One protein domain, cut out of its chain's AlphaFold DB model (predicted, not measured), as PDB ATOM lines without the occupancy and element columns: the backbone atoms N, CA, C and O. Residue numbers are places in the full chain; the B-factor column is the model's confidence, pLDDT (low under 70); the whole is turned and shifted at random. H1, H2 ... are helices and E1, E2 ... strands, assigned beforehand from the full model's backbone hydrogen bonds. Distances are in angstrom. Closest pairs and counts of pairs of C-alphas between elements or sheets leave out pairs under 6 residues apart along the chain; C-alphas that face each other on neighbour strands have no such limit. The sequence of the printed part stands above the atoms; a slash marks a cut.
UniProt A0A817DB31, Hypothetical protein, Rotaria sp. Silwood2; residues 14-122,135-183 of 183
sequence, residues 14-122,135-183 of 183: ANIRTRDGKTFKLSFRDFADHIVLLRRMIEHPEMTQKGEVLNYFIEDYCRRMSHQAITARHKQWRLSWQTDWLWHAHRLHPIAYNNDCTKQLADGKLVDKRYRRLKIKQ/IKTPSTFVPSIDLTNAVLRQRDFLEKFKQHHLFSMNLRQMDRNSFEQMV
ATOM      1  N   ALA A  14     152.312 109.725 201.737       88.69
ATOM      2  CA  ALA A  14     152.035 108.938 200.541       88.69
ATOM      3  C   ALA A  14     151.633 107.506 200.914       88.69
ATOM      4  O   ALA A  14     152.127 106.950 201.898       88.69
ATOM      5  N   ASN A  15     150.754 106.895 200.118       90.56
ATOM      6  CA  ASN A  15     150.328 105.511 200.308       90.56
ATOM      7  C   ASN A  15     151.085 104.588 199.348       90.56
ATOM      8  O   ASN A  15     150.937 104.707 198.138       90.56
ATOM      9  N   ILE A  16     151.820 103.623 199.893       88.44
ATOM     10  CA  ILE A  16     152.496 102.566 199.141       88.44
ATOM     11  C   ILE A  16     151.628 101.316 199.224       88.44
ATOM     12  O   ILE A  16     151.400 100.786 200.314       88.44
ATOM     13  N   ARG A  17     151.138 100.834 198.081       90.50
ATOM     14  CA  ARG A  17     150.309  99.627 198.013       90.50
ATOM     15  C   ARG A  17     151.132  98.449 197.507       90.50
ATOM     16  O   ARG A  17     151.722  98.509 196.433       90.50
ATOM     17  N   THR A  18     151.171  97.369 198.271       89.88
ATOM     18  CA  THR A  18     151.860  96.139 197.881       89.88
ATOM     19  C   THR A  18     150.981  95.264 196.992       89.88
ATOM     20  O   THR A  18     149.760  95.424 196.927       89.88
ATOM     21  N   ARG A  19     151.607  94.293 196.313       91.31
ATOM     22  CA  ARG A  19     150.909  93.336 195.432       91.31
ATOM     23  C   ARG A  19     149.861  92.493 196.169       91.31
ATOM     24  O   ARG A  19     148.857  92.140 195.570       91.31
ATOM     25  N   ASP A  20     150.069  92.212 197.457       94.25
ATOM     26  CA  ASP A  20     149.113  91.514 198.334       94.25
ATOM     27  C   ASP A  20     148.025  92.442 198.913       94.25
ATOM     28  O   ASP A  20     147.280  92.057 199.809       94.25
ATOM     29  N   GLY A  21     147.924  93.679 198.415       92.31
ATOM     30  CA  GLY A  21     146.860  94.621 198.755       92.31
ATOM     31  C   GLY A  21     147.066  95.393 200.058       92.31
ATOM     32  O   GLY A  21     146.239  96.254 200.368       92.31
ATOM     33  N   LYS A  22     148.155  95.155 200.798       94.25
ATOM     34  CA  LYS A  22     148.478  95.940 201.997       94.25
ATOM     35  C   LYS A  22     148.861  97.363 201.610       94.25
ATOM     36  O   LYS A  22     149.457  97.610 200.565       94.25
ATOM     37  N   THR A  23     148.499  98.310 202.467       91.44
ATOM     38  CA  THR A  23     148.815  99.727 202.275       91.44
ATOM     39  C   THR A  23     149.697 100.209 203.415       91.44
ATOM     40  O   THR A  23     149.346 100.059 204.585       91.44
ATOM     41  N   PHE A  24     150.832 100.799 203.062       89.19
ATOM     42  CA  PHE A  24     151.781 101.425 203.972       89.19
ATOM     43  C   PHE A  24     151.767 102.931 203.751       89.19
ATOM     44  O   PHE A  24     151.530 103.394 202.641       89.19
ATOM     45  N   LYS A  25     152.034 103.702 204.804       89.81
ATOM     46  CA  LYS A  25     152.159 105.158 204.706       89.81
ATOM     47  C   LYS A  25     153.621 105.552 204.813       89.81
ATOM     48  O   LYS A  25     154.282 105.136 205.765       89.81
ATOM     49  N   LEU A  26     154.102 106.374 203.884       88.50
ATOM     50  CA  LEU A  26     155.391 107.047 204.002       88.50
ATOM     51  C   LEU A  26     155.175 108.546 204.162       88.50
ATOM     52  O   LEU A  26     154.690 109.217 203.252       88.50
ATOM     53  N   SER A  27     155.586 109.075 205.310       89.31
ATOM     54  CA  SER A  27     155.573 110.513 205.531       89.31
ATOM     55  C   SER A  27     156.679 111.189 204.732       89.31
ATOM     56  O   SER A  27     157.842 110.781 204.813       89.31
ATOM     57  N   PHE A  28     156.347 112.278 204.034       88.69
ATOM     58  CA  PHE A  28     157.335 113.117 203.357       88.69
ATOM     59  C   PHE A  28     158.429 113.585 204.322       88.69
ATOM     60  O   PHE A  28     159.605 113.653 203.970       88.69
ATOM     61  N   ARG A  29     158.059 113.877 205.572       86.12
ATOM     62  CA  ARG A  29     159.011 114.304 206.595       86.12
ATOM     63  C   ARG A  29     160.027 113.219 206.935       86.12
ATOM     64  O   ARG A  29     161.215 113.521 206.986       86.12
ATOM     65  N   ASP A  30     159.568 111.992 207.170       85.38
ATOM     66  CA  ASP A  30     160.455 110.870 207.493       85.38
ATOM     67  C   ASP A  30     161.354 110.533 206.297       85.38
ATOM     68  O   ASP A  30     162.546 110.277 206.472       85.38
ATOM     69  N   PHE A  31     160.811 110.616 205.077       89.12
ATOM     70  CA  PHE A  31     161.585 110.510 203.843       89.12
ATOM     71  C   PHE A  31     162.679 111.586 203.766       89.12
ATOM     72  O   PHE A  31     163.855 111.266 203.601       89.12
ATOM     73  N   ALA A  32     162.318 112.858 203.933       89.25
ATOM     74  CA  ALA A  32     163.251 113.972 203.826       89.25
ATOM     75  C   ALA A  32     164.341 113.926 204.908       89.25
ATOM     76  O   ALA A  32     165.517 114.129 204.599       89.25
ATOM     77  N   ASP A  33     163.971 113.623 206.158       87.25
ATOM     78  CA  ASP A  33     164.931 113.416 207.244       87.25
ATOM     79  C   ASP A  33     165.879 112.245 206.890       87.25
ATOM     80  O   ASP A  33     167.093 112.375 207.035       87.25
ATOM     81  N   HIS A  34     165.388 111.142 206.319       89.75
ATOM     82  CA  HIS A  34     166.257 110.041 205.893       89.75
ATOM     83  C   HIS A  34     167.240 110.440 204.778       89.75
ATOM     84  O   HIS A  34     168.431 110.150 204.881       89.75
ATOM     85  N   ILE A  35     166.792 111.171 203.753       92.50
ATOM     86  CA  ILE A  35     167.677 111.675 202.688       92.50
ATOM     87  C   ILE A  35     168.767 112.593 203.260       92.50
ATOM     88  O   ILE A  35     169.934 112.490 202.875       92.50
ATOM     89  N   VAL A  36     168.419 113.465 204.208       91.19
ATOM     90  CA  VAL A  36     169.393 114.324 204.898       91.19
ATOM     91  C   VAL A  36     170.395 113.497 205.708       91.19
ATOM     92  O   VAL A  36     171.583 113.820 205.693       91.19
ATOM     93  N   LEU A  37     169.960 112.417 206.370       91.75
ATOM     94  CA  LEU A  37     170.865 111.496 207.066       91.75
ATOM     95  C   LEU A  37     171.889 110.891 206.097       91.75
ATOM     96  O   LEU A  37     173.082 110.917 206.387       91.75
ATOM     97  N   LEU A  38     171.446 110.404 204.934       93.94
ATOM     98  CA  LEU A  38     172.334 109.816 203.923       93.94
ATOM     99  C   LEU A  38     173.360 110.826 203.395       93.94
ATOM    100  O   LEU A  38     174.547 110.510 203.300       93.94
ATOM    101  N   ARG A  39     172.935 112.067 203.114       93.81
ATOM    102  CA  ARG A  39     173.856 113.152 202.730       93.81
ATOM    103  C   ARG A  39     174.900 113.406 203.812       93.81
ATOM    104  O   ARG A  39     176.078 113.563 203.511       93.81
ATOM    105  N   ARG A  40     174.486 113.375 205.080       91.38
ATOM    106  CA  ARG A  40     175.391 113.571 206.214       91.38
ATOM    107  C   ARG A  40     176.427 112.461 206.334       91.38
ATOM    108  O   ARG A  40     177.584 112.752 206.604       91.38
ATOM    109  N   MET A  41     176.026 111.214 206.106       92.00
ATOM    110  CA  MET A  41     176.950 110.078 206.101       92.00
ATOM    111  C   MET A  41     178.023 110.222 205.026       92.00
ATOM    112  O   MET A  41     179.189 109.933 205.274       92.00
ATOM    113  N   ILE A  42     177.635 110.715 203.851       93.50
ATOM    114  CA  ILE A  42     178.554 111.003 202.748       93.50
ATOM    115  C   ILE A  42     179.567 112.098 203.122       93.50
ATOM    116  O   ILE A  42     180.739 111.983 202.774       93.50
ATOM    117  N   GLU A  43     179.138 113.132 203.848       91.88
ATOM    118  CA  GLU A  43     180.013 114.205 204.349       91.88
ATOM    119  C   GLU A  43     180.944 113.760 205.496       91.88
ATOM    120  O   GLU A  43     181.912 114.458 205.795       91.88
ATOM    121  N   HIS A  44     180.652 112.626 206.142       92.38
ATOM    122  CA  HIS A  44     181.331 112.130 207.342       92.38
ATOM    123  C   HIS A  44     181.771 110.661 207.186       92.38
ATOM    124  O   HIS A  44     181.221 109.765 207.846       92.38
ATOM    125  N   PRO A  45     182.761 110.380 206.316       91.50
ATOM    126  CA  PRO A  45     183.196 109.019 206.019       91.50
ATOM    127  C   PRO A  45     183.742 108.273 207.245       91.50
ATOM    128  O   PRO A  45     183.682 107.044 207.261       91.50
ATOM    129  N   GLU A  46     184.187 108.970 208.297       92.44
ATOM    130  CA  GLU A  46     184.614 108.379 209.572       92.44
ATOM    131  C   GLU A  46     183.522 107.525 210.242       92.44
ATOM    132  O   GLU A  46     183.826 106.582 210.967       92.44
ATOM    133  N   MET A  47     182.246 107.798 209.947       93.50
ATOM    134  CA  MET A  47     181.101 107.007 210.415       93.50
ATOM    135  C   MET A  47     180.765 105.812 209.510       93.50
ATOM    136  O   MET A  47     179.787 105.108 209.754       93.50
ATOM    137  N   THR A  48     181.559 105.582 208.462       92.38
ATOM    138  CA  THR A  48     181.429 104.464 207.509       92.38
ATOM    139  C   THR A  48     182.737 103.700 207.321       92.38
ATOM    140  O   THR A  48     182.875 102.930 206.376       92.38
ATOM    141  N   GLN A  49     183.712 103.897 208.205       92.25
ATOM    142  CA  GLN A  49     185.012 103.233 208.172       92.25
ATOM    143  C   GLN A  49     185.317 102.624 209.539       92.25
ATOM    144  O   GLN A  49     184.831 103.098 210.564       92.25
ATOM    145  N   LYS A  50     186.124 101.557 209.564       94.06
ATOM    146  CA  LYS A  50     186.617 101.007 210.832       94.06
ATOM    147  C   LYS A  50     187.524 102.043 211.489       94.06
ATOM    148  O   LYS A  50     188.408 102.578 210.828       94.06
ATOM    149  N   GLY A  51     187.322 102.296 212.775       92.44
ATOM    150  CA  GLY A  51     188.145 103.231 213.529       92.44
ATOM    151  C   GLY A  51     187.524 103.604 214.868       92.44
ATOM    152  O   GLY A  51     186.376 103.265 215.160       92.44
ATOM    153  N   GLU A  52     188.292 104.333 215.672       89.88
ATOM    154  CA  GLU A  52     187.908 104.730 217.031       89.88
ATOM    155  C   GLU A  52     186.627 105.567 217.066       89.88
ATOM    156  O   GLU A  52     185.815 105.409 217.972       89.88
ATOM    157  N   VAL A  53     186.399 106.407 216.049       89.62
ATOM    158  CA  VAL A  53     185.187 107.232 215.954       89.62
ATOM    159  C   VAL A  53     183.941 106.353 215.847       89.62
ATOM    160  O   VAL A  53     182.993 106.535 216.610       89.62
ATOM    161  N   LEU A  54     183.940 105.376 214.935       93.06
ATOM    162  CA  LEU A  54     182.813 104.461 214.771       93.06
ATOM    163  C   LEU A  54     182.610 103.605 216.028       93.06
ATOM    164  O   LEU A  54     181.479 103.489 216.497       93.06
ATOM    165  N   ASN A  55     183.692 103.074 216.606       92.38
ATOM    166  CA  ASN A  55     183.634 102.281 217.838       92.38
ATOM    167  C   ASN A  55     183.018 103.080 218.995       92.38
ATOM    168  O   ASN A  55     182.092 102.604 219.647       92.38
ATOM    169  N   TYR A  56     183.451 104.329 219.181       91.00
ATOM    170  CA  TYR A  56     182.899 105.226 220.193       91.00
ATOM    171  C   TYR A  56     181.384 105.410 220.038       91.00
ATOM    172  O   TYR A  56     180.634 105.326 221.014       91.00
ATOM    173  N   PHE A  57     180.903 105.644 218.814       92.56
ATOM    174  CA  PHE A  57     179.470 105.821 218.591       92.56
ATOM    175  C   PHE A  57     178.682 104.513 218.711       92.56
ATOM    176  O   PHE A  57     177.536 104.561 219.156       92.56
ATOM    177  N   ILE A  58     179.270 103.360 218.371       94.56
ATOM    178  CA  ILE A  58     178.673 102.041 218.636       94.56
ATOM    179  C   ILE A  58     178.472 101.855 220.140       94.56
ATOM    180  O   ILE A  58     177.370 101.516 220.572       94.56
ATOM    181  N   GLU A  59     179.486 102.152 220.950       91.50
ATOM    182  CA  GLU A  59     179.375 102.091 222.408       91.50
ATOM    183  C   GLU A  59     178.319 103.062 222.953       91.50
ATOM    184  O   GLU A  59     177.499 102.680 223.791       91.50
ATOM    185  N   ASP A  60     178.294 104.310 222.471       89.50
ATOM    186  CA  ASP A  60     177.267 105.295 222.836       89.50
ATOM    187  C   ASP A  60     175.855 104.823 222.447       89.50
ATOM    188  O   ASP A  60     174.926 104.931 223.252       89.50
ATOM    189  N   TYR A  61     175.683 104.233 221.261       93.00
ATOM    190  CA  TYR A  61     174.415 103.649 220.816       93.00
ATOM    191  C   TYR A  61     173.952 102.519 221.743       93.00
ATOM    192  O   TYR A  61     172.823 102.567 222.241       93.00
ATOM    193  N   CYS A  62     174.818 101.543 222.028       93.38
ATOM    194  CA  CYS A  62     174.503 100.426 222.918       93.38
ATOM    195  C   CYS A  62     174.126 100.927 224.316       93.38
ATOM    196  O   CYS A  62     173.087 100.557 224.865       93.38
ATOM    197  N   ARG A  63     174.894 101.880 224.852       88.62
ATOM    198  CA  ARG A  63     174.618 102.485 226.158       88.62
ATOM    199  C   ARG A  63     173.262 103.197 226.183       88.62
ATOM    200  O   ARG A  63     172.531 103.086 227.165       88.62
ATOM    201  N   ARG A  64     172.883 103.894 225.109       88.31
ATOM    202  CA  ARG A  64     171.564 104.545 224.985       88.31
ATOM    203  C   ARG A  64     170.411 103.554 224.855       88.31
ATOM    204  O   ARG A  64     169.325 103.865 225.349       88.31
ATOM    205  N   MET A  65     170.626 102.406 224.212       91.00
ATOM    206  CA  MET A  65     169.657 101.303 224.184       91.00
ATOM    207  C   MET A  65     169.445 100.752 225.599       91.00
ATOM    208  O   MET A  65     168.314 100.741 226.077       91.00
ATOM    209  N   SER A  66     170.534 100.421 226.304       89.25
ATOM    210  CA  SER A  66     170.511  99.901 227.682       89.25
ATOM    211  C   SER A  66     169.763 100.831 228.654       89.25
ATOM    212  O   SER A  66     168.885 100.388 229.389       89.25
ATOM    213  N   HIS A  67     170.006 102.145 228.585       86.00
ATOM    214  CA  HIS A  67     169.338 103.137 229.445       86.00
ATOM    215  C   HIS A  67     167.968 103.614 228.929       86.00
ATOM    216  O   HIS A  67     167.449 104.631 229.406       86.00
ATOM    217  N   GLN A  68     167.389 102.952 227.917       84.81
ATOM    218  CA  GLN A  68     166.088 103.320 227.339       84.81
ATOM    219  C   GLN A  68     166.010 104.794 226.879       84.81
ATOM    220  O   GLN A  68     164.952 105.432 226.855       84.81
ATOM    221  N   ALA A  69     167.148 105.390 226.512       82.75
ATOM    222  CA  ALA A  69     167.206 106.772 226.040       82.75
ATOM    223  C   ALA A  69     166.629 106.914 224.622       82.75
ATOM    224  O   ALA A  69     166.242 108.004 224.203       82.75
ATOM    225  N   ILE A  70     166.569 105.806 223.887       81.62
ATOM    226  CA  ILE A  70     166.096 105.725 222.505       81.62
ATOM    227  C   ILE A  70     164.645 105.236 222.382       81.62
ATOM    228  O   ILE A  70     163.998 105.532 221.379       81.62
ATOM    229  N   THR A  71     164.101 104.569 223.407       79.94
ATOM    230  CA  THR A  71     162.714 104.064 223.430       79.94
ATOM    231  C   THR A  71     161.709 105.201 223.638       79.94
ATOM    232  O   THR A  71     160.690 105.290 222.955       79.94
ATOM    233  N   ALA A  72     162.001 106.133 224.549       77.88
ATOM    234  CA  ALA A  72     161.070 107.198 224.888       77.88
ATOM    235  C   ALA A  72     161.043 108.293 223.812       77.88
ATOM    236  O   ALA A  72     162.028 108.994 223.568       77.88
ATOM    237  N   ARG A  73     159.866 108.532 223.222       72.62
ATOM    238  CA  ARG A  73     159.659 109.533 222.158       72.62
ATOM    239  C   ARG A  73     160.106 110.953 222.540       72.62
ATOM    240  O   ARG A  73     160.515 111.728 221.677       72.62
ATOM    241  N   HIS A  74     160.025 111.308 223.823       73.81
ATOM    242  CA  HIS A  74     160.490 112.594 224.357       73.81
ATOM    243  C   HIS A  74     161.996 112.618 224.669       73.81
ATOM    244  O   HIS A  74     162.501 113.654 225.072       73.81
ATOM    245  N   LYS A  75     162.725 111.510 224.528       74.88
ATOM    246  CA  LYS A  75     164.192 111.458 224.633       74.88
ATOM    247  C   LYS A  75     164.842 111.387 223.249       74.88
ATOM    248  O   LYS A  75     165.906 111.969 223.048       74.88
ATOM    249  N   GLN A  76     164.142 110.799 222.271       77.56
ATOM    250  CA  GLN A  76     164.588 110.673 220.878       77.56
ATOM    251  C   GLN A  76     165.023 112.006 220.234       77.56
ATOM    252  O   GLN A  76     165.985 112.022 219.478       77.56
ATOM    253  N   TRP A  77     164.398 113.144 220.570       69.62
ATOM    254  CA  TRP A  77     164.760 114.455 219.993       69.62
ATOM    255  C   TRP A  77     166.136 114.993 220.425       69.62
ATOM    256  O   TRP A  77     166.593 116.008 219.890       69.62
ATOM    257  N   ARG A  78     166.773 114.367 221.426       72.81
ATOM    258  CA  ARG A  78     168.111 114.726 221.925       72.81
ATOM    259  C   ARG A  78     169.214 113.840 221.349       72.81
ATOM    260  O   ARG A  78     170.370 114.024 221.721       72.81
ATOM    261  N   LEU A  79     168.865 112.865 220.514       77.94
ATOM    262  CA  LEU A  79     169.827 111.936 219.939       77.94
ATOM    263  C   LEU A  79     170.626 112.608 218.826       77.94
ATOM    264  O   LEU A  79     170.145 113.527 218.162       77.94
ATOM    265  N   SER A  80     171.873 112.172 218.675       85.31
ATOM    266  CA  SER A  80     172.725 112.621 217.586       85.31
ATOM    267  C   SER A  80     172.372 111.873 216.302       85.31
ATOM    268  O   SER A  80     171.843 110.757 216.336       85.31
ATOM    269  N   TRP A  81     172.716 112.464 215.158       87.69
ATOM    270  CA  TRP A  81     172.523 111.807 213.867       87.69
ATOM    271  C   TRP A  81     173.377 110.532 213.745       87.69
ATOM    272  O   TRP A  81     172.984 109.609 213.044       87.69
ATOM    273  N   GLN A  82     174.498 110.423 214.472       91.31
ATOM    274  CA  GLN A  82     175.285 109.188 214.551       91.31
ATOM    275  C   GLN A  82     174.503 108.064 215.246       91.31
ATOM    276  O   GLN A  82     174.511 106.926 214.781       91.31
ATOM    277  N   THR A  83     173.772 108.374 216.325       90.75
ATOM    278  CA  THR A  83     172.862 107.403 216.953       90.75
ATOM    279  C   THR A  83     171.713 107.034 216.008       90.75
ATOM    280  O   THR A  83     171.275 105.884 216.000       90.75
ATOM    281  N   ASP A  84     171.192 107.986 215.224       89.94
ATOM    282  CA  ASP A  84     170.176 107.711 214.194       89.94
ATOM    283  C   ASP A  84     170.718 106.776 213.105       89.94
ATOM    284  O   ASP A  84     170.036 105.827 212.722       89.94
ATOM    285  N   TRP A  85     171.959 106.992 212.670       93.75
ATOM    286  CA  TRP A  85     172.644 106.143 211.704       93.75
ATOM    287  C   TRP A  85     172.843 104.713 212.210       93.75
ATOM    288  O   TRP A  85     172.495 103.763 211.515       93.75
ATOM    289  N   LEU A  86     173.338 104.540 213.436       95.56
ATOM    290  CA  LEU A  86     173.554 103.208 214.011       95.56
ATOM    291  C   LEU A  86     172.245 102.457 214.244       95.56
ATOM    292  O   LEU A  86     172.151 101.270 213.938       95.56
ATOM    293  N   TRP A  87     171.206 103.161 214.699       94.38
ATOM    294  CA  TRP A  87     169.857 102.608 214.751       94.38
ATOM    295  C   TRP A  87     169.374 102.158 213.365       94.38
ATOM    296  O   TRP A  87     168.813 101.072 213.222       94.38
ATOM    297  N   HIS A  88     169.619 102.972 212.335       93.06
ATOM    298  CA  HIS A  88     169.272 102.639 210.960       93.06
ATOM    299  C   HIS A  88     170.041 101.410 210.447       93.06
ATOM    300  O   HIS A  88     169.435 100.502 209.890       93.06
ATOM    301  N   ALA A  89     171.347 101.311 210.687       95.69
ATOM    302  CA  ALA A  89     172.130 100.136 210.304       95.69
ATOM    303  C   ALA A  89     171.659  98.863 211.033       95.69
ATOM    304  O   ALA A  89     171.603  97.781 210.442       95.69
ATOM    305  N   HIS A  90     171.263  98.991 212.302       96.31
ATOM    306  CA  HIS A  90     170.755  97.871 213.086       96.31
ATOM    307  C   HIS A  90     169.404  97.362 212.557       96.31
ATOM    308  O   HIS A  90     169.261  96.170 212.286       96.31
ATOM    309  N   ARG A  91     168.431  98.249 212.308       94.75
ATOM    310  CA  ARG A  91     167.091  97.851 211.825       94.75
ATOM    311  C   ARG A  91     167.082  97.214 210.429       94.75
ATOM    312  O   ARG A  91     166.107  96.551 210.091       94.75
ATOM    313  N   LEU A  92     168.149  97.375 209.637       94.69
ATOM    314  CA  LEU A  92     168.327  96.650 208.368       94.69
ATOM    315  C   LEU A  92     168.516  95.131 208.563       94.69
ATOM    316  O   LEU A  92     168.485  94.386 207.589       94.69
ATOM    317  N   HIS A  93     168.656  94.663 209.808       96.19
ATOM    318  CA  HIS A  93     168.656  93.251 210.186       96.19
ATOM    319  C   HIS A  93     167.391  92.956 211.011       96.19
ATOM    320  O   HIS A  93     167.471  92.817 212.231       96.19
ATOM    321  N   PRO A  94     166.199  92.892 210.387       95.19
ATOM    322  CA  PRO A  94     164.918  93.003 211.089       95.19
ATOM    323  C   PRO A  94     164.687  91.913 212.145       95.19
ATOM    324  O   PRO A  94     164.153  92.207 213.212       95.19
ATOM    325  N   ILE A  95     165.122  90.675 211.887       96.50
ATOM    326  CA  ILE A  95     164.993  89.561 212.841       96.50
ATOM    327  C   ILE A  95     165.884  89.797 214.067       96.50
ATOM    328  O   ILE A  95     165.411  89.714 215.199       96.50
ATOM    329  N   ALA A  96     167.159  90.118 213.839       97.19
ATOM    330  CA  ALA A  96     168.117  90.397 214.904       97.19
ATOM    331  C   ALA A  96     167.682  91.611 215.731       97.19
ATOM    332  O   ALA A  96     167.576  91.526 216.949       97.19
ATOM    333  N   TYR A  97     167.299  92.695 215.059       97.00
ATOM    334  CA  TYR A  97     166.830  93.915 215.700       97.00
ATOM    335  C   TYR A  97     165.590  93.688 216.573       97.00
ATOM    336  O   TYR A  97     165.524  94.178 217.703       97.00
ATOM    337  N   ASN A  98     164.613  92.923 216.075       96.44
ATOM    338  CA  ASN A  98     163.428  92.565 216.849       96.44
ATOM    339  C   ASN A  98     163.796  91.736 218.087       96.44
ATOM    340  O   ASN A  98     163.330  92.030 219.186       96.44
ATOM    341  N   ASN A  99     164.654  90.729 217.924       96.75
ATOM    342  CA  ASN A  99     165.111  89.891 219.031       96.75
ATOM    343  C   ASN A  99     165.883  90.703 220.077       96.75
ATOM    344  O   ASN A  99     165.627  90.550 221.266       96.75
ATOM    345  N   ASP A 100     166.770  91.596 219.650       96.56
ATOM    346  CA  ASP A 100     167.546  92.442 220.554       96.56
ATOM    347  C   ASP A 100     166.639  93.382 221.348       96.56
ATOM    348  O   ASP A 100     166.785  93.502 222.563       96.56
ATOM    349  N   CYS A 101     165.654  94.003 220.692       94.56
ATOM    350  CA  CYS A 101     164.696  94.866 221.379       94.56
ATOM    351  C   CYS A 101     163.827  94.081 222.372       94.56
ATOM    352  O   CYS A 101     163.694  94.478 223.525       94.56
ATOM    353  N   THR A 102     163.245  92.963 221.936       94.50
ATOM    354  CA  THR A 102     162.284  92.193 222.743       94.50
ATOM    355  C   THR A 102     162.928  91.456 223.914       94.50
ATOM    356  O   THR A 102     162.287  91.299 224.948       94.50
ATOM    357  N   LYS A 103     164.187  91.019 223.775       95.06
ATOM    358  CA  LYS A 103     164.882  90.222 224.799       95.06
ATOM    359  C   LYS A 103     165.745  91.042 225.753       95.06
ATOM    360  O   LYS A 103     165.936  90.612 226.884       95.06
ATOM    361  N   GLN A 104     166.306  92.167 225.305       94.25
ATOM    362  CA  GLN A 104     167.303  92.907 226.093       94.25
ATOM    363  C   GLN A 104     166.769  94.212 226.692       94.25
ATOM    364  O   GLN A 104     167.326  94.707 227.671       94.25
ATOM    365  N   LEU A 105     165.714  94.803 226.120       90.19
ATOM    366  CA  LEU A 105     165.127  96.027 226.667       90.19
ATOM    367  C   LEU A 105     164.124  95.679 227.761       90.19
ATOM    368  O   LEU A 105     163.295  94.793 227.590       90.19
ATOM    369  N   ALA A 106     164.157  96.418 228.874       86.44
ATOM    370  CA  ALA A 106     163.307  96.091 230.022       86.44
ATOM    371  C   ALA A 106     161.795  96.230 229.753       86.44
ATOM    372  O   ALA A 106     160.998  95.662 230.489       86.44
ATOM    373  N   ASP A 107     161.383  96.971 228.717       86.62
ATOM    374  CA  ASP A 107     159.980  97.053 228.295       86.62
ATOM    375  C   ASP A 107     159.600  96.015 227.224       86.62
ATOM    376  O   ASP A 107     158.422  95.920 226.877       86.62
ATOM    377  N   GLY A 108     160.573  95.260 226.695       87.50
ATOM    378  CA  GLY A 108     160.395  94.262 225.640       87.50
ATOM    379  C   GLY A 108     159.850  94.825 224.324       87.50
ATOM    380  O   GLY A 108     159.331  94.069 223.502       87.50
ATOM    381  N   LYS A 109     159.902  96.149 224.117       88.81
ATOM    382  CA  LYS A 109     159.253  96.809 222.976       88.81
ATOM    383  C   LYS A 109     160.235  97.100 221.859       88.81
ATOM    384  O   LYS A 109     161.373  97.505 222.079       88.81
ATOM    385  N   LEU A 110     159.742  96.977 220.628       90.06
ATOM    386  CA  LEU A 110     160.474  97.429 219.457       90.06
ATOM    387  C   LEU A 110     160.711  98.938 219.549       90.06
ATOM    388  O   LEU A 110     159.772  99.727 219.686       90.06
ATOM    389  N   VAL A 111     161.971  99.344 219.428       88.62
ATOM    390  CA  VAL A 111     162.308 100.760 219.318       88.62
ATOM    391  C   VAL A 111     161.946 101.230 217.913       88.62
ATOM    392  O   VAL A 111     162.587 100.867 216.927       88.62
ATOM    393  N   ASP A 112     160.920 102.067 217.822       84.81
ATOM    394  CA  ASP A 112     160.565 102.768 216.594       84.81
ATOM    395  C   ASP A 112     160.862 104.262 216.758       84.81
ATOM    396  O   ASP A 112     160.253 104.965 217.578       84.81
ATOM    397  N   LYS A 113     161.866 104.753 216.025       78.56
ATOM    398  CA  LYS A 113     162.218 106.173 216.043       78.56
ATOM    399  C   LYS A 113     161.408 106.887 214.984       78.56
ATOM    400  O   LYS A 113     161.503 106.582 213.802       78.56
ATOM    401  N   ARG A 114     160.679 107.912 215.419       68.69
ATOM    402  CA  ARG A 114     160.068 108.879 214.507       68.69
ATOM    403  C   ARG A 114     161.031 110.038 214.328       68.69
ATOM    404  O   ARG A 114     161.397 110.669 215.328       68.69
ATOM    405  N   TYR A 115     161.430 110.337 213.094       61.66
ATOM    406  CA  TYR A 115     162.341 111.446 212.844       61.66
ATOM    407  C   TYR A 115     161.637 112.757 213.216       61.66
ATOM    408  O   TYR A 115     160.627 113.171 212.646       61.66
ATOM    409  N   ARG A 116     162.126 113.422 214.267       56.47
ATOM    410  CA  ARG A 116     161.612 114.732 214.676       56.47
ATOM    411  C   ARG A 116     162.623 115.804 214.309       56.47
ATOM    412  O   ARG A 116     163.202 116.378 215.220       56.47
ATOM    413  N   ARG A 117     162.737 116.125 213.007       58.59
ATOM    414  CA  ARG A 117     163.703 117.098 212.457       58.59
ATOM    415  C   ARG A 117     165.115 116.695 212.861       58.59
ATOM    416  O   ARG A 117     165.520 116.980 213.991       58.59
ATOM    417  N   LEU A 118     165.882 116.101 211.949       58.56
ATOM    418  CA  LEU A 118     167.321 115.985 212.180       58.56
ATOM    419  C   LEU A 118     167.838 117.366 212.589       58.56
ATOM    420  O   LEU A 118     167.694 118.344 211.851       58.56
ATOM    421  N   LYS A 119     168.346 117.497 213.820       56.50
ATOM    422  CA  LYS A 119     168.897 118.770 214.273       56.50
ATOM    423  C   LYS A 119     170.218 118.959 213.545       56.50
ATOM    424  O   LYS A 119     171.271 118.593 214.056       56.50
ATOM    425  N   ILE A 120     170.148 119.580 212.372       51.94
ATOM    426  CA  ILE A 120     171.292 120.116 211.632       51.94
ATOM    427  C   ILE A 120     171.784 121.356 212.393       51.94
ATOM    428  O   ILE A 120     171.697 122.487 211.920       51.94
ATOM    429  N   LYS A 121     172.218 121.194 213.647       44.41
ATOM    430  CA  LYS A 121     172.983 122.251 214.301       44.41
ATOM    431  C   LYS A 121     174.391 122.189 213.723       44.41
ATOM    432  O   LYS A 121     175.065 121.166 213.818       44.41
ATOM    433  N   GLN A 122     174.779 123.286 213.077       43.78
ATOM    434  CA  GLN A 122     176.112 123.511 212.539       43.78
ATOM    435  C   GLN A 122     177.183 123.141 213.568       43.78
ATOM    436  O   GLN A 122     177.066 123.502 214.738       43.78
ATOM    437  N   ILE A 135     177.263 108.946 233.107       54.12
ATOM    438  CA  ILE A 135     177.068 107.779 232.229       54.12
ATOM    439  C   ILE A 135     178.310 106.855 232.199       54.12
ATOM    440  O   ILE A 135     178.732 106.390 231.142       54.12
ATOM    441  N   LYS A 136     178.912 106.592 233.370       55.22
ATOM    442  CA  LYS A 136     180.031 105.638 233.571       55.22
ATOM    443  C   LYS A 136     179.582 104.173 233.735       55.22
ATOM    444  O   LYS A 136     180.416 103.297 233.944       55.22
ATOM    445  N   THR A 137     178.285 103.884 233.654       61.41
ATOM    446  CA  THR A 137     177.766 102.514 233.753       61.41
ATOM    447  C   THR A 137     178.026 101.737 232.452       61.41
ATOM    448  O   THR A 137     177.754 102.253 231.357       61.41
ATOM    449  N   PRO A 138     178.564 100.506 232.529       67.38
ATOM    450  CA  PRO A 138     178.720  99.648 231.361       67.38
ATOM    451  C   PRO A 138     177.351  99.336 230.737       67.38
ATOM    452  O   PRO A 138     176.348  99.195 231.435       67.38
ATOM    453  N   SER A 139     177.298  99.269 229.404       76.12
ATOM    454  CA  SER A 139     176.074  98.919 228.677       76.12
ATOM    455  C   SER A 139     175.731  97.452 228.910       76.12
ATOM    456  O   SER A 139     176.553  96.586 228.630       76.12
ATOM    457  N   THR A 140     174.504  97.162 229.341       85.75
ATOM    458  CA  THR A 140     173.967  95.788 229.361       85.75
ATOM    459  C   THR A 140     173.411  95.345 228.009       85.75
ATOM    460  O   THR A 140     173.135  94.167 227.814       85.75
ATOM    461  N   PHE A 141     173.236  96.279 227.072       92.56
ATOM    462  CA  PHE A 141     172.745  95.994 225.728       92.56
ATOM    463  C   PHE A 141     173.907  95.628 224.806       92.56
ATOM    464  O   PHE A 141     174.858  96.408 224.679       92.56
ATOM    465  N   VAL A 142     173.792  94.483 224.134       94.25
ATOM    466  CA  VAL A 142     174.766  93.964 223.171       94.25
ATOM    467  C   VAL A 142     174.016  93.562 221.899       94.25
ATOM    468  O   VAL A 142     173.254  92.597 221.929       94.25
ATOM    469  N   PRO A 143     174.196  94.278 220.775       95.06
ATOM    470  CA  PRO A 143     173.588  93.890 219.510       95.06
ATOM    471  C   PRO A 143     173.995  92.463 219.131       95.06
ATOM    472  O   PRO A 143     175.169  92.109 219.225       95.06
ATOM    473  N   SER A 144     173.049  91.659 218.653       97.06
ATOM    474  CA  SER A 144     173.325  90.302 218.160       97.06
ATOM    475  C   SER A 144     174.031  90.285 216.801       97.06
ATOM    476  O   SER A 144     174.442  89.227 216.325       97.06
ATOM    477  N   ILE A 145     174.194  91.453 216.173       97.00
ATOM    478  CA  ILE A 145     174.937  91.634 214.927       97.00
ATOM    479  C   ILE A 145     176.221  92.430 215.147       97.00
ATOM    480  O   ILE A 145     176.310  93.297 216.014       97.00
ATOM    481  N   ASP A 146     177.183  92.223 214.253       97.12
ATOM    482  CA  ASP A 146     178.335  93.107 214.120       97.12
ATOM    483  C   ASP A 146     177.900  94.445 213.493       97.12
ATOM    484  O   ASP A 146     177.744  94.563 212.271       97.12
ATOM    485  N   LEU A 147     177.689  95.455 214.344       96.56
ATOM    486  CA  LEU A 147     177.302  96.801 213.915       96.56
ATOM    487  C   LEU A 147     178.369  97.479 213.054       96.56
ATOM    488  O   LEU A 147     178.011  98.237 212.151       96.56
ATOM    489  N   THR A 148     179.651  97.189 213.274       96.94
ATOM    490  CA  THR A 148     180.732  97.719 212.441       96.94
ATOM    491  C   THR A 148     180.549  97.227 211.015       96.94
ATOM    492  O   THR A 148     180.410  98.026 210.091       96.94
ATOM    493  N   ASN A 149     180.452  95.912 210.820       96.94
ATOM    494  CA  ASN A 149     180.239  95.343 209.492       96.94
ATOM    495  C   ASN A 149     178.875  95.738 208.894       96.94
ATOM    496  O   ASN A 149     178.791  95.968 207.688       96.94
ATOM    497  N   ALA A 150     177.822  95.872 209.707       96.50
ATOM    498  CA  ALA A 150     176.518  96.355 209.246       96.50
ATOM    499  C   ALA A 150     176.595  97.763 208.636       96.50
ATOM    500  O   ALA A 150     176.006  98.002 207.580       96.50
ATOM    501  N   VAL A 151     177.354  98.664 209.267       95.88
ATOM    502  CA  VAL A 151     177.617 100.020 208.771       95.88
ATOM    503  C   VAL A 151     178.498  99.998 207.521       95.88
ATOM    504  O   VAL A 151     178.173 100.663 206.540       95.88
ATOM    505  N   LEU A 152     179.582  99.215 207.514       95.12
ATOM    506  CA  LEU A 152     180.493  99.135 206.364       95.12
ATOM    507  C   LEU A 152     179.791  98.654 205.091       95.12
ATOM    508  O   LEU A 152     180.087  99.157 204.010       95.12
ATOM    509  N   ARG A 153     178.825  97.732 205.210       94.56
ATOM    510  CA  ARG A 153     178.015  97.256 204.074       94.56
ATOM    511  C   ARG A 153     177.202  98.363 203.395       94.56
ATOM    512  O   ARG A 153     176.796  98.190 202.253       94.56
ATOM    513  N   GLN A 154     176.978  99.498 204.059       93.88
ATOM    514  CA  GLN A 154     176.246 100.624 203.476       93.88
ATOM    515  C   GLN A 154     177.115 101.515 202.580       93.88
ATOM    516  O   GLN A 154     176.575 102.361 201.873       93.88
ATOM    517  N   ARG A 155     178.445 101.347 202.584       92.69
ATOM    518  CA  ARG A 155     179.367 102.210 201.825       92.69
ATOM    519  C   ARG A 155     179.052 102.231 200.335       92.69
ATOM    520  O   ARG A 155     178.893 103.307 199.772       92.69
ATOM    521  N   ASP A 156     178.896 101.062 199.722       93.44
ATOM    522  CA  ASP A 156     178.632 100.962 198.283       93.44
ATOM    523  C   ASP A 156     177.304 101.622 197.907       93.44
ATOM    524  O   ASP A 156     177.196 102.276 196.869       93.44
ATOM    525  N   PHE A 157     176.292 101.483 198.768       94.81
ATOM    526  CA  PHE A 157     175.025 102.182 198.599       94.81
ATOM    527  C   PHE A 157     175.216 103.699 198.682       94.81
ATOM    528  O   PHE A 157     174.715 104.408 197.819       94.81
ATOM    529  N   LEU A 158     175.957 104.199 199.674       95.31
ATOM    530  CA  LEU A 158     176.218 105.632 199.829       95.31
ATOM    531  C   LEU A 158     176.992 106.207 198.635       95.31
ATOM    532  O   LEU A 158     176.653 107.292 198.168       95.31
ATOM    533  N   GLU A 159     177.972 105.481 198.092       94.75
ATOM    534  CA  GLU A 159     178.693 105.898 196.882       94.75
ATOM    535  C   GLU A 159     177.773 105.968 195.658       94.75
ATOM    536  O   GLU A 159     177.780 106.966 194.937       94.75
ATOM    537  N   LYS A 160     176.910 104.965 195.458       96.31
ATOM    538  CA  LYS A 160     175.893 104.999 194.392       96.31
ATOM    539  C   LYS A 160     174.881 106.123 194.617       96.31
ATOM    540  O   LYS A 160     174.480 106.799 193.674       96.31
ATOM    541  N   PHE A 161     174.497 106.364 195.869       96.31
ATOM    542  CA  PHE A 161     173.538 107.400 196.230       96.31
ATOM    543  C   PHE A 161     174.051 108.805 195.894       96.31
ATOM    544  O   PHE A 161     173.246 109.627 195.471       96.31
ATOM    545  N   LYS A 162     175.365 109.074 195.968       95.31
ATOM    546  CA  LYS A 162     175.956 110.360 195.527       95.31
ATOM    547  C   LYS A 162     175.592 110.729 194.088       95.31
ATOM    548  O   LYS A 162     175.476 111.908 193.771       95.31
ATOM    549  N   GLN A 163     175.437 109.725 193.227       95.44
ATOM    550  CA  GLN A 163     175.110 109.898 191.810       95.44
ATOM    551  C   GLN A 163     173.593 109.969 191.565       95.44
ATOM    552  O   GLN A 163     173.155 110.312 190.471       95.44
ATOM    553  N   HIS A 164     172.779 109.653 192.574       95.38
ATOM    554  CA  HIS A 164     171.327 109.640 192.467       95.38
ATOM    555  C   HIS A 164     170.749 111.061 192.529       95.38
ATOM    556  O   HIS A 164     171.172 111.878 193.346       95.38
ATOM    557  N   HIS A 165     169.703 111.353 191.747       92.62
ATOM    558  CA  HIS A 165     169.090 112.692 191.703       92.62
ATOM    559  C   HIS A 165     168.603 113.183 193.084       92.62
ATOM    560  O   HIS A 165     168.628 114.376 193.382       92.62
ATOM    561  N   LEU A 166     168.189 112.262 193.965       91.81
ATOM    562  CA  LEU A 166     167.765 112.579 195.338       91.81
ATOM    563  C   LEU A 166     168.886 113.127 196.217       91.81
ATOM    564  O   LEU A 166     168.594 113.764 197.230       91.81
ATOM    565  N   PHE A 167     170.151 112.913 195.864       93.25
ATOM    566  CA  PHE A 167     171.270 113.449 196.627       93.25
ATOM    567  C   PHE A 167     171.399 114.969 196.470       93.25
ATOM    568  O   PHE A 167     171.642 115.658 197.458       93.25
ATOM    569  N   SER A 168     171.163 115.515 195.277       91.38
ATOM    570  CA  SER A 168     171.252 116.959 195.006       91.38
ATOM    571  C   SER A 168     169.903 117.685 195.063       91.38
ATOM    572  O   SER A 168     169.866 118.911 195.162       91.38
ATOM    573  N   MET A 169     168.788 116.952 195.053       90.31
ATOM    574  CA  MET A 169     167.438 117.520 195.016       90.31
ATOM    575  C   MET A 169     167.145 118.505 196.163       90.31
ATOM    576  O   MET A 169     167.450 118.247 197.335       90.31
ATOM    577  N   ASN A 170     166.472 119.616 195.852       89.31
ATOM    578  CA  ASN A 170     165.968 120.542 196.862       89.31
ATOM    579  C   ASN A 170     164.638 120.047 197.445       89.31
ATOM    580  O   ASN A 170     163.561 120.368 196.950       89.31
ATOM    581  N   LEU A 171     164.717 119.305 198.549       87.62
ATOM    582  CA  LEU A 171     163.544 118.742 199.224       87.62
ATOM    583  C   LEU A 171     162.537 119.811 199.687       87.62
ATOM    584  O   LEU A 171     161.367 119.504 199.853       87.62
ATOM    585  N   ARG A 172     162.942 121.075 199.877       83.31
ATOM    586  CA  ARG A 172     162.004 122.148 200.269       83.31
ATOM    587  C   ARG A 172     161.081 122.585 199.134       83.31
ATOM    588  O   ARG A 172     160.061 123.202 199.411       83.31
ATOM    589  N   GLN A 173     161.475 122.320 197.891       84.06
ATOM    590  CA  GLN A 173     160.727 122.676 196.684       84.06
ATOM    591  C   GLN A 173     159.955 121.489 196.104       84.06
ATOM    592  O   GLN A 173     159.259 121.662 195.110       84.06
ATOM    593  N   MET A 174     160.077 120.294 196.695       84.75
ATOM    594  CA  MET A 174     159.304 119.135 196.257       84.75
ATOM    595  C   MET A 174     157.820 119.414 196.474       84.75
ATOM    596  O   MET A 174     157.450 119.819 197.576       84.75
ATOM    597  N   ASP A 175     157.005 119.197 195.437       86.00
ATOM    598  CA  ASP A 175     155.547 119.252 195.524       86.00
ATOM    599  C   ASP A 175     154.928 117.874 195.882       86.00
ATOM    600  O   ASP A 175     155.612 116.846 195.885       86.00
ATOM    601  N   ARG A 176     153.627 117.842 196.206       84.44
ATOM    602  CA  ARG A 176     152.923 116.614 196.613       84.44
ATOM    603  C   ARG A 176     152.893 115.566 195.500       84.44
ATOM    604  O   ARG A 176     153.141 114.399 195.783       84.44
ATOM    605  N   ASN A 177     152.586 115.974 194.272       83.31
ATOM    606  CA  ASN A 177     152.456 115.059 193.140       83.31
ATOM    607  C   ASN A 177     153.822 114.457 192.796       83.31
ATOM    608  O   ASN A 177     153.928 113.254 192.584       83.31
ATOM    609  N   SER A 178     154.871 115.283 192.822       84.56
ATOM    610  CA  SER A 178     156.257 114.849 192.649       84.56
ATOM    611  C   SER A 178     156.674 113.819 193.704       84.56
ATOM    612  O   SER A 178     157.345 112.843 193.376       84.56
ATOM    613  N   PHE A 179     156.272 114.008 194.968       88.00
ATOM    614  CA  PHE A 179     156.522 113.017 196.014       88.00
ATOM    615  C   PHE A 179     155.716 111.733 195.783       88.00
ATOM    616  O   PHE A 179     156.309 110.665 195.795       88.00
ATOM    617  N   GLU A 180     154.407 111.816 195.523       85.50
ATOM    618  CA  GLU A 180     153.549 110.644 195.271       85.50
ATOM    619  C   GLU A 180     154.019 109.802 194.074       85.50
ATOM    620  O   GLU A 180     153.936 108.585 194.136       85.50
ATOM    621  N   GLN A 181     154.533 110.416 193.004       85.69
ATOM    622  CA  GLN A 181     155.041 109.685 191.833       85.69
ATOM    623  C   GLN A 181     156.369 108.959 192.081       85.69
ATOM    624  O   GLN A 181     156.748 108.082 191.306       85.69
ATOM    625  N   MET A 182     157.106 109.354 193.117       84.38
ATOM    626  CA  MET A 182     158.426 108.814 193.427       84.38
ATOM    627  C   MET A 182     158.367 107.567 194.327       84.38
ATOM    628  O   MET A 182     159.316 106.782 194.313       84.38
ATOM    629  N   VAL A 183     157.303 107.401 195.123       80.19
ATOM    630  CA  VAL A 183     157.108 106.285 196.075       80.19
ATOM    631  C   VAL A 183     156.118 105.247 195.585       80.19
ATOM    632  O   VAL A 183     156.371 104.058 195.884       80.19
TER     633      VAL A 183
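What this domain is: This is residues 14 to 122 and 135 to 183 of the 183 residues of the protein "Hypothetical protein" of Rotaria sp. Silwood2 (UniProt A0A817DB31). Three crossed helices, H3, H5 and H7, make a small core, and the long helix H1 leads from it to a hairpin of two strands, E1 and E2, at one end of the model. H8 packs on residues 38 to 42 of H1, and H9 and H10 then bring the chain back to the hairpin, while H6 follows at the far end of H5. The printed part has 158 residues with two named strands and ten named helices, in the order E1, E2, H1 to H10; the sheet, E1 - E2, is antiparallel. The class is mostly helix. The whole is compact, with a radius of gyration of the C-alphas of 16.6 A and spans of 49 by 36 by 28 A.

Where its parts are: E1 is residues 14 to 17 and begins at C-alpha 14, at (152.035, 108.938, 200.541). E2 is residues 23 to 27, 13.1 A long. H1, residues 28 to 43, is the longest helix by residues and measures 22.7 A from first to last C-alpha. H2 is residues 45 to 48. H3, residues 52 to 66, measures 21.0 A, and H4 is residues 73 to 76. H5, residues 81 to 91, begins at (172.523, 111.807, 213.867) and measures 15.1 A. H6, residues 94 to 104, measures 15.2 A. H7 is residues 147 to 152, H8 residues 155 to 162 and H9 residues 165 to 168. H10, residues 176 to 182, ends at C-alpha 182, at (158.426, 108.814, 193.427).

How they stand to each other: E1 and E2 form a hairpin, antiparallel with 154 degrees between their directions; N 14 and O 26 are 2.9 A apart and N 24 and O 16 are 2.8 A apart, both within hydrogen-bond range. The closest C-alphas of E1 and H10 are those of Ala 14 and Glu 180, 5.7 A apart. H1 touches H8 with residues 38 to 42 alone, at a steep tilt of 69 degrees, only just short of about perpendicular, and opposite ways; their closest C-alphas are those of Ile 42 and Leu 158, 6.5 A apart. H1 and H9 only just touch, with 3 pairs of C-alphas within 8 A, the closest those of Arg 39 and Phe 167 at 6.6 A. H2 and H3 touch only at the corner, with the C-alphas of Met 47 and Leu 54 at 5.3 A. H3 and H7 are the hub, touching three helices each. H3 touches H5 with residues 57 to 61 alone, closest at the C-alphas of Tyr 61 and Thr 83, 5.6 A, and their lines are about perpendicular, only just, at 71 degrees. H3 touches H7 with residues 54 to 58 alone, at a steep tilt of 44 degrees, opposite ways, closest at the C-alphas of Ile 58 and Leu 147, 7.2 A. H5 and H7 touch, about perpendicular at 81 degrees, closest at the C-alphas of Ala 89 and Val 151, 5.7 A. The packing of the helices is mostly crossed. H6 is close to H5 but not clearly touching, with the C-alphas of Arg 91 and Tyr 97 at 5.5 A. H4 touches no helix. Every O i to N i+4 pair is within hydrogen-bond range in H1, H3, H5, H6, H7 and H8, and 2 of 3 in H10; H2, H4 and H9 are too short for such a pair.

The domain as a whole: The two C-alphas farthest apart are those of Lys 136 and Asn 177, at 49.8 A, while the first and last printed C-alphas are 7.3 A apart. Residues 123 to 134 are not printed, and C-alphas 122 and 135 are 25.2 A apart across the cut, which lies in the link from H6 to H7. Of the links that are printed whole, none is long. The mean pLDDT of the printed part is 87.4; it is under 70 at residue 77, residues 114 to 122 and residues 135 to 138.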